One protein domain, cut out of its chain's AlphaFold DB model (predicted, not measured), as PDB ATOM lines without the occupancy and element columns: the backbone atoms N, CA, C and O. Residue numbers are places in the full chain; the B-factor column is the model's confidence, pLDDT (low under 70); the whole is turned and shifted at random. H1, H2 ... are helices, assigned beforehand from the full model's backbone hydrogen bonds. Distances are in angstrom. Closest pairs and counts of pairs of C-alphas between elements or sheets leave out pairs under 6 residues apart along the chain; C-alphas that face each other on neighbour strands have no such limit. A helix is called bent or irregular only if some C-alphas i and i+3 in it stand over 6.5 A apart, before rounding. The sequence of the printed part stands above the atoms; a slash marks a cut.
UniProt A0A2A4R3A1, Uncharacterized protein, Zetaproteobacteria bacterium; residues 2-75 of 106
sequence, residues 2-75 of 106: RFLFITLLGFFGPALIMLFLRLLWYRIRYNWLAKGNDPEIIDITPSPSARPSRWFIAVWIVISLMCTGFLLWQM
ATOM      1  N   ARG A   2     109.660  66.583 107.964       60.25
ATOM      2  CA  ARG A   2     108.801  67.498 107.175       60.25
ATOM      3  C   ARG A   2     109.526  68.235 106.036       60.25
ATOM      4  O   ARG A   2     109.056  68.239 104.905       60.25
ATOM      5  N   PHE A   3     110.717  68.768 106.306       73.75
ATOM      6  CA  PHE A   3     111.538  69.454 105.298       73.75
ATOM      7  C   PHE A   3     112.047  68.537 104.180       73.75
ATOM      8  O   PHE A   3     112.239  68.999 103.059       73.75
ATOM      9  N   LEU A   4     112.213  67.238 104.447       81.75
ATOM     10  CA  LEU A   4     112.642  66.259 103.447       81.75
ATOM     11  C   LEU A   4     111.503  65.990 102.454       81.75
ATOM     12  O   LEU A   4     111.721  66.016 101.254       81.75
ATOM     13  N   PHE A   5     110.263  65.856 102.932       81.06
ATOM     14  CA  PHE A   5     109.098  65.733 102.048       81.06
ATOM     15  C   PHE A   5     108.840  66.999 101.229       81.06
ATOM     16  O   PHE A   5     108.541  66.898 100.046       81.06
ATOM     17  N   ILE A   6     109.003  68.185 101.822       78.19
ATOM     18  CA  ILE A   6     108.826  69.461 101.109       78.19
ATOM     19  C   ILE A   6     109.891  69.629 100.021       78.19
ATOM     20  O   ILE A   6     109.571  70.039  98.910       78.19
ATOM     21  N   THR A   7     111.146  69.279 100.307       86.50
ATOM     22  CA  THR A   7     112.231  69.354  99.316       86.50
ATOM     23  C   THR A   7     112.100  68.279  98.243       86.50
ATOM     24  O   THR A   7     112.249  68.587  97.065       86.50
ATOM     25  N   LEU A   8     111.732  67.050  98.609       87.94
ATOM     26  CA  LEU A   8     111.482  65.962  97.665       87.94
ATOM     27  C   LEU A   8     110.299  66.293  96.744       87.94
ATOM     28  O   LEU A   8     110.408  66.153  95.531       87.94
ATOM     29  N   LEU A   9     109.187  66.786  97.294       85.50
ATOM     30  CA  LEU A   9     108.016  67.182  96.512       85.50
ATOM     31  C   LEU A   9     108.284  68.455  95.699       85.50
ATOM     32  O   LEU A   9     107.816  68.561  94.573       85.50
ATOM     33  N   GLY A  10     109.076  69.394  96.215       81.69
ATOM     34  CA  GLY A  10     109.514  70.570  95.462       81.69
ATOM     35  C   GLY A  10     110.429  70.213  94.287       81.69
ATOM     36  O   GLY A  10     110.321  70.814  93.222       81.69
ATOM     37  N   PHE A  11     111.284  69.203  94.452       88.56
ATOM     38  CA  PHE A  11     112.212  68.747  93.418       88.56
ATOM     39  C   PHE A  11     111.531  67.845  92.378       88.56
ATOM     40  O   PHE A  11     111.634  68.082  91.176       88.56
ATOM     41  N   PHE A  12     110.797  66.825  92.828       88.94
ATOM     42  CA  PHE A  12     110.164  65.833  91.953       88.94
ATOM     43  C   PHE A  12     108.750  66.209  91.515       88.94
ATOM     44  O   PHE A  12     108.285  65.713  90.490       88.94
ATOM     45  N   GLY A  13     108.062  67.086  92.242       89.69
ATOM     46  CA  GLY A  13     106.708  67.534  91.914       89.69
ATOM     47  C   GLY A  13     106.606  68.119  90.506       89.69
ATOM     48  O   GLY A  13     105.783  67.634  89.731       89.69
ATOM     49  N   PRO A  14     107.472  69.068  90.105       90.25
ATOM     50  CA  PRO A  14     107.482  69.593  88.741       90.25
ATOM     51  C   PRO A  14     107.698  68.505  87.681       90.25
ATOM     52  O   PRO A  14     107.041  68.520  86.639       90.25
ATOM     53  N   ALA A  15     108.567  67.524  87.952       92.12
ATOM     54  CA  ALA A  15     108.817  66.403  87.045       92.12
ATOM     55  C   ALA A  15     107.594  65.473  86.921       92.12
ATOM     56  O   ALA A  15     107.240  65.061  85.816       92.12
ATOM     57  N   LEU A  16     106.905  65.195  88.033       91.00
ATOM     58  CA  LEU A  16     105.647  64.444  88.055       91.00
ATOM     59  C   LEU A  16     104.532  65.180  87.303       91.00
ATOM     60  O   LEU A  16     103.806  64.559  86.528       91.00
ATOM     61  N   ILE A  17     104.428  66.501  87.478       92.44
ATOM     62  CA  ILE A  17     103.463  67.343  86.761       92.44
ATOM     63  C   ILE A  17     103.744  67.301  85.258       92.44
ATOM     64  O   ILE A  17     102.830  67.052  84.476       92.44
ATOM     65  N   MET A  18     105.005  67.472  84.848       94.31
ATOM     66  CA  MET A  18     105.427  67.365  83.447       94.31
ATOM     67  C   MET A  18     105.082  65.995  82.849       94.31
ATOM     68  O   MET A  18     104.549  65.915  81.739       94.31
ATOM     69  N   LEU A  19     105.345  64.911  83.585       92.19
ATOM     70  CA  LEU A  19     105.014  63.552  83.160       92.19
ATOM     71  C   LEU A  19     103.501  63.380  82.967       92.19
ATOM     72  O   LEU A  19     103.064  62.824  81.956       92.19
ATOM     73  N   PHE A  20     102.701  63.894  83.901       94.94
ATOM     74  CA  PHE A  20     101.244  63.832  83.828       94.94
ATOM     75  C   PHE A  20     100.695  64.642  82.646       94.94
ATOM     76  O   PHE A  20      99.859  64.146  81.887       94.94
ATOM     77  N   LEU A  21     101.223  65.850  82.426       94.81
ATOM     78  CA  LEU A  21     100.873  66.701  81.287       94.81
ATOM     79  C   LEU A  21     101.192  66.010  79.956       94.81
ATOM     80  O   LEU A  21     100.393  66.046  79.019       94.81
ATOM     81  N   ARG A  22     102.337  65.324  79.886       93.50
ATOM     82  CA  ARG A  22     102.759  64.562  78.709       93.50
ATOM     83  C   ARG A  22     101.828  63.385  78.424       93.50
ATOM     84  O   ARG A  22     101.445  63.177  77.273       93.50
ATOM     85  N   LEU A  23     101.443  62.628  79.450       92.75
ATOM     86  CA  LEU A  23     100.479  61.530  79.317       92.75
ATOM     87  C   LEU A  23      99.109  62.043  78.851       92.75
ATOM     88  O   LEU A  23      98.497  61.454  77.957       92.75
ATOM     89  N   LEU A  24      98.658  63.174  79.400       93.56
ATOM     90  CA  LEU A  24      97.416  63.827  78.988       93.56
ATOM     91  C   LEU A  24      97.479  64.267  77.519       93.56
ATOM     92  O   LEU A  24      96.552  63.995  76.756       93.56
ATOM     93  N   TRP A  25      98.593  64.873  77.106       94.12
ATOM     94  CA  TRP A  25      98.829  65.268  75.721       94.12
ATOM     95  C   TRP A  25      98.777  64.077  74.760       94.12
ATOM     96  O   TRP A  25      98.096  64.143  73.736       94.12
ATOM     97  N   TYR A  26      99.433  62.962  75.098       90.75
ATOM     98  CA  TYR A  26      99.370  61.747  74.280       90.75
ATOM     99  C   TYR A  26      97.945  61.211  74.151       90.75
ATOM    100  O   TYR A  26      97.545  60.824  73.054       90.75
ATOM    101  N   ARG A  27      97.155  61.239  75.229       89.56
ATOM    102  CA  ARG A  27      95.750  60.820  75.194       89.56
ATOM    103  C   ARG A  27      94.898  61.731  74.306       89.56
ATOM    104  O   ARG A  27      94.087  61.233  73.530       89.56
ATOM    105  N   ILE A  28      95.097  63.047  74.389       88.75
ATOM    106  CA  ILE A  28      94.413  64.023  73.527       88.75
ATOM    107  C   ILE A  28      94.771  63.767  72.062       88.75
ATOM    108  O   ILE A  28      93.879  63.660  71.223       88.75
ATOM    109  N   ARG A  29      96.063  63.602  71.764       85.75
ATOM    110  CA  ARG A  29      96.557  63.323  70.413       85.75
ATOM    111  C   ARG A  29      96.008  62.011  69.861       85.75
ATOM    112  O   ARG A  29      95.605  61.972  68.703       85.75
ATOM    113  N   TYR A  30      95.978  60.962  70.677       85.31
ATOM    114  CA  TYR A  30      95.395  59.676  70.304       85.31
ATOM    115  C   TYR A  30      93.918  59.829  69.934       85.31
ATOM    116  O   TYR A  30      93.517  59.398  68.861       85.31
ATOM    117  N   ASN A  31      93.130  60.529  70.756       82.69
ATOM    118  CA  ASN A  31      91.724  60.803  70.455       82.69
ATOM    119  C   ASN A  31      91.543  61.663  69.195       82.69
ATOM    120  O   ASN A  31      90.558  61.507  68.483       82.69
ATOM    121  N   TRP A  32      92.467  62.581  68.920       79.31
ATOM    122  CA  TRP A  32      92.461  63.387  67.698       79.31
ATOM    123  C   TRP A  32      92.729  62.549  66.447       79.31
ATOM    124  O   TRP A  32      92.045  62.716  65.447       79.31
ATOM    125  N   LEU A  33      93.688  61.626  66.518       75.62
ATOM    126  CA  LEU A  33      94.009  60.714  65.419       75.62
ATOM    127  C   LEU A  33      92.926  59.647  65.222       75.62
ATOM    128  O   LEU A  33      92.597  59.321  64.089       75.62
ATOM    129  N   ALA A  34      92.330  59.153  66.310       71.69
ATOM    130  CA  ALA A  34      91.197  58.231  66.261       71.69
ATOM    131  C   ALA A  34      89.961  58.867  65.605       71.69
ATOM    132  O   ALA A  34      89.196  58.176  64.950       71.69
ATOM    133  N   LYS A  35      89.799  60.193  65.711       64.19
ATOM    134  CA  LYS A  35      88.744  60.937  65.005       64.19
ATOM    135  C   LYS A  35      88.976  61.086  63.496       64.19
ATOM    136  O   LYS A  35      88.088  61.584  62.817       64.19
ATOM    137  N   GLY A  36      90.149  60.716  62.976       61.50
ATOM    138  CA  GLY A  36      90.514  60.920  61.573       61.50
ATOM    139  C   GLY A  36      90.310  59.720  60.645       61.50
ATOM    140  O   GLY A  36      90.615  59.865  59.468       61.50
ATOM    141  N   ASN A  37      89.854  58.559  61.138       57.72
ATOM    142  CA  ASN A  37      89.969  57.287  60.401       57.72
ATOM    143  C   ASN A  37      88.738  56.354  60.463       57.72
ATOM    144  O   ASN A  37      88.905  55.141  60.362       57.72
ATOM    145  N   ASP A  38      87.516  56.884  60.554       54.25
ATOM    146  CA  ASP A  38      86.315  56.080  60.273       54.25
ATOM    147  C   ASP A  38      85.811  56.370  58.846       54.25
ATOM    148  O   ASP A  38      85.473  57.521  58.549       54.25
ATOM    149  N   PRO A  39      85.758  55.379  57.930       58.56
ATOM    150  CA  PRO A  39      85.009  55.525  56.691       58.56
ATOM    151  C   PRO A  39      83.522  55.746  57.006       58.56
ATOM    152  O   PRO A  39      82.937  55.109  57.879       58.56
ATOM    153  N   GLU A  40      82.945  56.692  56.278       54.84
ATOM    154  CA  GLU A  40      81.624  57.291  56.440       54.84
ATOM    155  C   GLU A  40      80.474  56.263  56.486       54.84
ATOM    156  O   GLU A  40      79.957  55.827  55.460       54.84
ATOM    157  N   ILE A  41      80.017  55.915  57.691       59.84
ATOM    158  CA  ILE A  41      78.608  55.590  57.947       59.84
ATOM    159  C   ILE A  41      78.146  56.568  59.025       59.84
ATOM    160  O   ILE A  41      78.469  56.440  60.205       59.84
ATOM    161  N   ILE A  42      77.451  57.608  58.574       57.06
ATOM    162  CA  ILE A  42      76.965  58.713  59.394       57.06
ATOM    163  C   ILE A  42      75.685  58.272  60.117       57.06
ATOM    164  O   ILE A  42      74.617  58.198  59.514       57.06
ATOM    165  N   ASP A  43      75.789  58.021  61.422       57.53
ATOM    166  CA  ASP A  43      74.645  58.015  62.339       57.53
ATOM    167  C   ASP A  43      74.714  59.289  63.206       57.53
ATOM    168  O   ASP A  43      75.632  59.470  64.009       57.53
ATOM    169  N   ILE A  44      73.776  60.221  62.982       56.78
ATOM    170  CA  ILE A  44      73.730  61.584  63.564       56.78
ATOM    171  C   ILE A  44      72.925  61.578  64.870       56.78
ATOM    172  O   ILE A  44      72.183  62.508  65.184       56.78
ATOM    173  N   THR A  45      73.044  60.521  65.664       66.25
ATOM    174  CA  THR A  45      72.420  60.497  66.986       66.25
ATOM    175  C   THR A  45      73.433  61.010  68.017       66.25
ATOM    176  O   THR A  45      74.483  60.389  68.193       66.25
ATOM    177  N   PRO A  46      73.187  62.139  68.718       59.03
ATOM    178  CA  PRO A  46      74.093  62.615  69.756       59.03
ATOM    179  C   PRO A  46      74.129  61.591  70.891       59.03
ATOM    180  O   PRO A  46      73.210  61.493  71.702       59.03
ATOM    181  N   SER A  47      75.208  60.809  70.941       61.31
ATOM    182  CA  SER A  47      75.463  59.902  72.053       61.31
ATOM    183  C   SER A  47      75.548  60.732  73.338       61.31
ATOM    184  O   SER A  47      76.379  61.647  73.405       61.31
ATOM    185  N   PRO A  48      74.754  60.427  74.381       66.00
ATOM    186  CA  PRO A  48      74.896  61.088  75.668       66.00
ATOM    187  C   PRO A  48      76.343  60.924  76.134       66.00
ATOM    188  O   PRO A  48      76.896  59.822  76.089       66.00
ATOM    189  N   SER A  49      76.971  62.040  76.515       62.25
ATOM    190  CA  SER A  49      78.360  62.110  76.974       62.25
ATOM    191  C   SER A  49      78.699  60.899  77.841       62.25
ATOM    192  O   SER A  49      78.009  60.660  78.839       62.25
ATOM    193  N   ALA A  50      79.732  60.143  77.462       67.94
ATOM    194  CA  ALA A  50      80.166  58.977  78.216       67.94
ATOM    195  C   ALA A  50      80.375  59.389  79.675       67.94
ATOM    196  O   ALA A  50      81.273  60.174  79.992       67.94
ATOM    197  N   ARG A  51      79.493  58.905  80.560       70.94
ATOM    198  CA  ARG A  51      79.621  59.147  81.995       70.94
ATOM    199  C   ARG A  51      81.027  58.702  82.405       70.94
ATOM    200  O   ARG A  51      81.471  57.651  81.930       70.94
ATOM    201  N   PRO A  52      81.733  59.470  83.252       70.56
ATOM    202  CA  PRO A  52      83.033  59.046  83.743       70.56
ATOM    203  C   PRO A  52      82.907  57.626  84.284       70.56
ATOM    204  O   PRO A  52      81.952  57.299  84.995       70.56
ATOM    205  N   SER A  53      83.838  56.768  83.868       80.06
ATOM    206  CA  SER A  53      83.808  55.361  84.247       80.06
ATOM    207  C   SER A  53      83.696  55.259  85.765       80.06
ATOM    208  O   SER A  53      84.439  55.917  86.493       80.06
ATOM    209  N   ARG A  54      82.776  54.427  86.262       83.88
ATOM    210  CA  ARG A  54      82.616  54.210  87.709       83.88
ATOM    211  C   ARG A  54      83.932  53.761  88.354       83.88
ATOM    212  O   ARG A  54      84.213  54.132  89.484       83.88
ATOM    213  N   TRP A  55      84.767  53.055  87.589       78.50
ATOM    214  CA  TRP A  55      86.132  52.697  87.965       78.50
ATOM    215  C   TRP A  55      87.043  53.906  88.155       78.50
ATOM    216  O   TRP A  55      87.794  53.954  89.121       78.50
ATOM    217  N   PHE A  56      86.953  54.905  87.275       80.19
ATOM    218  CA  PHE A  56      87.717  56.143  87.420       80.19
ATOM    219  C   PHE A  56      87.345  56.867  88.716       80.19
ATOM    220  O   PHE A  56      88.231  57.280  89.455       80.19
ATOM    221  N   ILE A  57      86.046  56.953  89.024       84.44
ATOM    222  CA  ILE A  57      85.549  57.579  90.257       84.44
ATOM    223  C   ILE A  57      86.030  56.802  91.489       84.44
ATOM    224  O   ILE A  57      86.556  57.401  92.422       84.44
ATOM    225  N   ALA A  58      85.903  55.472  91.478       88.50
ATOM    226  CA  ALA A  58      86.332  54.619  92.585       88.50
ATOM    227  C   ALA A  58      87.838  54.749  92.866       88.50
ATOM    228  O   ALA A  58      88.236  54.953  94.010       88.50
ATOM    229  N   VAL A  59      88.669  54.705  91.821       88.06
ATOM    230  CA  VAL A  59      90.124  54.875  91.943       88.06
ATOM    231  C   VAL A  59      90.466  56.248  92.522       88.06
ATOM    232  O   VAL A  59      91.302  56.344  93.417       88.06
ATOM    233  N   TRP A  60      89.789  57.304  92.068       87.81
ATOM    234  CA  TRP A  60      90.030  58.658  92.568       87.81
ATOM    235  C   TRP A  60      89.687  58.812  94.052       87.81
ATOM    236  O   TRP A  60      90.457  59.409  94.803       87.81
ATOM    237  N   ILE A  61      88.565  58.234  94.486       92.25
ATOM    238  CA  ILE A  61      88.152  58.245  95.894       92.25
ATOM    239  C   ILE A  61      89.193  57.528  96.761       92.25
ATOM    240  O   ILE A  61      89.601  58.064  97.791       92.25
ATOM    241  N   VAL A  62      89.672  56.358  96.329       91.44
ATOM    242  CA  VAL A  62      90.681  55.583  97.069       91.44
ATOM    243  C   VAL A  62      91.997  56.353  97.188       91.44
ATOM    244  O   VAL A  62      92.549  56.452  98.283       91.44
ATOM    245  N   ILE A  63      92.477  56.955  96.094       89.50
ATOM    246  CA  ILE A  63      93.705  57.767  96.103       89.50
ATOM    247  C   ILE A  63      93.552  58.971  97.039       89.50
ATOM    248  O   ILE A  63      94.457  59.267  97.820       89.50
ATOM    249  N   SER A  64      92.405  59.651  96.996       81.38
ATOM    250  CA  SER A  64      92.146  60.824  97.830       81.38
ATOM    251  C   SER A  64      92.092  60.475  99.322       81.38
ATOM    252  O   SER A  64      92.683  61.189 100.134       81.38
ATOM    253  N   LEU A  65      91.474  59.345  99.678       90.44
ATOM    254  CA  LEU A  65      91.444  58.839 101.053       90.44
ATOM    255  C   LEU A  65      92.834  58.446 101.552       90.44
ATOM    256  O   LEU A  65      93.216  58.841 102.651       90.44
ATOM    257  N   MET A  66      93.611  57.728 100.737       86.38
ATOM    258  CA  MET A  66      94.986  57.353 101.083       86.38
ATOM    259  C   MET A  66      95.863  58.586 101.310       86.38
ATOM    260  O   MET A  66      96.608  58.636 102.283       86.38
ATOM    261  N   CYS A  67      95.745  59.600 100.448       82.88
ATOM    262  CA  CYS A  67      96.529  60.828 100.557       82.88
ATOM    263  C   CYS A  67      96.135  61.642 101.798       82.88
ATOM    264  O   CYS A  67      96.998  62.078 102.554       82.88
ATOM    265  N   THR A  68      94.831  61.779 102.056       85.81
ATOM    266  CA  THR A  68      94.324  62.476 103.249       85.81
ATOM    267  C   THR A  68      94.753  61.763 104.530       85.81
ATOM    268  O   THR A  68      95.255  62.405 105.447       85.81
ATOM    269  N   GLY A  69      94.620  60.434 104.580       85.38
ATOM    270  CA  GLY A  69      95.048  59.635 105.727       85.38
ATOM    271  C   GLY A  69      96.555  59.710 105.963       85.38
ATOM    272  O   GLY A  69      96.991  59.870 107.098       85.38
ATOM    273  N   PHE A  70      97.351  59.671 104.893       82.75
ATOM    274  CA  PHE A  70      98.799  59.837 104.977       82.75
ATOM    275  C   PHE A  70      99.192  61.217 105.519       82.75
ATOM    276  O   PHE A  70     100.055  61.306 106.387       82.75
ATOM    277  N   LEU A  71      98.543  62.284 105.043       79.12
ATOM    278  CA  LEU A  71      98.820  63.644 105.504       79.12
ATOM    279  C   LEU A  71      98.443  63.835 106.970       79.12
ATOM    280  O   LEU A  71      99.239  64.393 107.715       79.12
ATOM    281  N   LEU A  72      97.280  63.333 107.387       79.69
ATOM    282  CA  LEU A  72      96.860  63.383 108.787       79.69
ATOM    283  C   LEU A  72      97.811  62.592 109.687       79.69
ATOM    284  O   LEU A  72      98.188  63.080 110.742       79.69
ATOM    285  N   TRP A  73      98.263  61.415 109.252       76.38
ATOM    286  CA  TRP A  73      99.250  60.637 110.001       76.38
ATOM    287  C   TRP A  73     100.617  61.333 110.097       76.38
ATOM    288  O   TRP A  73     101.348  61.145 111.065       76.38
ATOM    289  N   GLN A  74     100.970  62.146 109.100       78.38
ATOM    290  CA  GLN A  74     102.210  62.919 109.094       78.38
ATOM    291  C   GLN A  74     102.109  64.237 109.883       78.38
ATOM    292  O   GLN A  74     103.134  64.883 110.129       78.38
ATOM    293  N   MET A  75     100.902  64.673 110.248       75.00
ATOM    294  CA  MET A  75     100.736  65.832 111.113       75.00
ATOM    295  C   MET A  75     101.174  65.441 112.519       75.00
ATOM    296  O   MET A  75     100.538  64.662 113.216       75.00
TER     297      MET A  75
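What this domain is: This is residues 2 to 75 of the 106 residues of an uncharacterized protein of Zetaproteobacteria bacterium (UniProt A0A2A4R3A1). Two long helices, H1 and then H2, make the two legs of a narrow, open U, and a long loop turns between them at one end. The legs run back alongside each other with a gap between. The printed part has 74 residues, with two named helices and no named strand: all helix, extended, radius of gyration of the C-alphas 19.4 A, a rod spanning 59 by 25 by 12 A.

Where its parts are: Find C-alpha 2 at (108.801, 67.498, 107.175), where H1, residues 2 to 34, begins. By its hydrogen bonds it was assigned as one helix, but it is bent: C-alphas 11 and 14 are 6.7 A apart. Arm H1a is residues 2 to 11, 14.2 A; arm H1b is residues 14 to 34, 30.0 A. H2, residues 54 to 74, runs 30.3 A to C-alpha 74 at (102.210, 62.919, 109.094).

How they stand to each other: H1a and H1b stand at a steep tilt of 42 degrees. H1a and H2 are only just apart, their closest C-alphas 8.3 A from each other. H1b and H2 are apart. In H1a, H1b and H2 every O i to N i+4 pair is within hydrogen-bond range.

The domain as a whole: The C-alphas of Phe 3 and Ile 41, 59.3 A apart, are the two farthest. The printed part has no cut. Look at residues 35 to 53 for the long link; pLDDT is under 70 at residue 2 and residues 35 to 50.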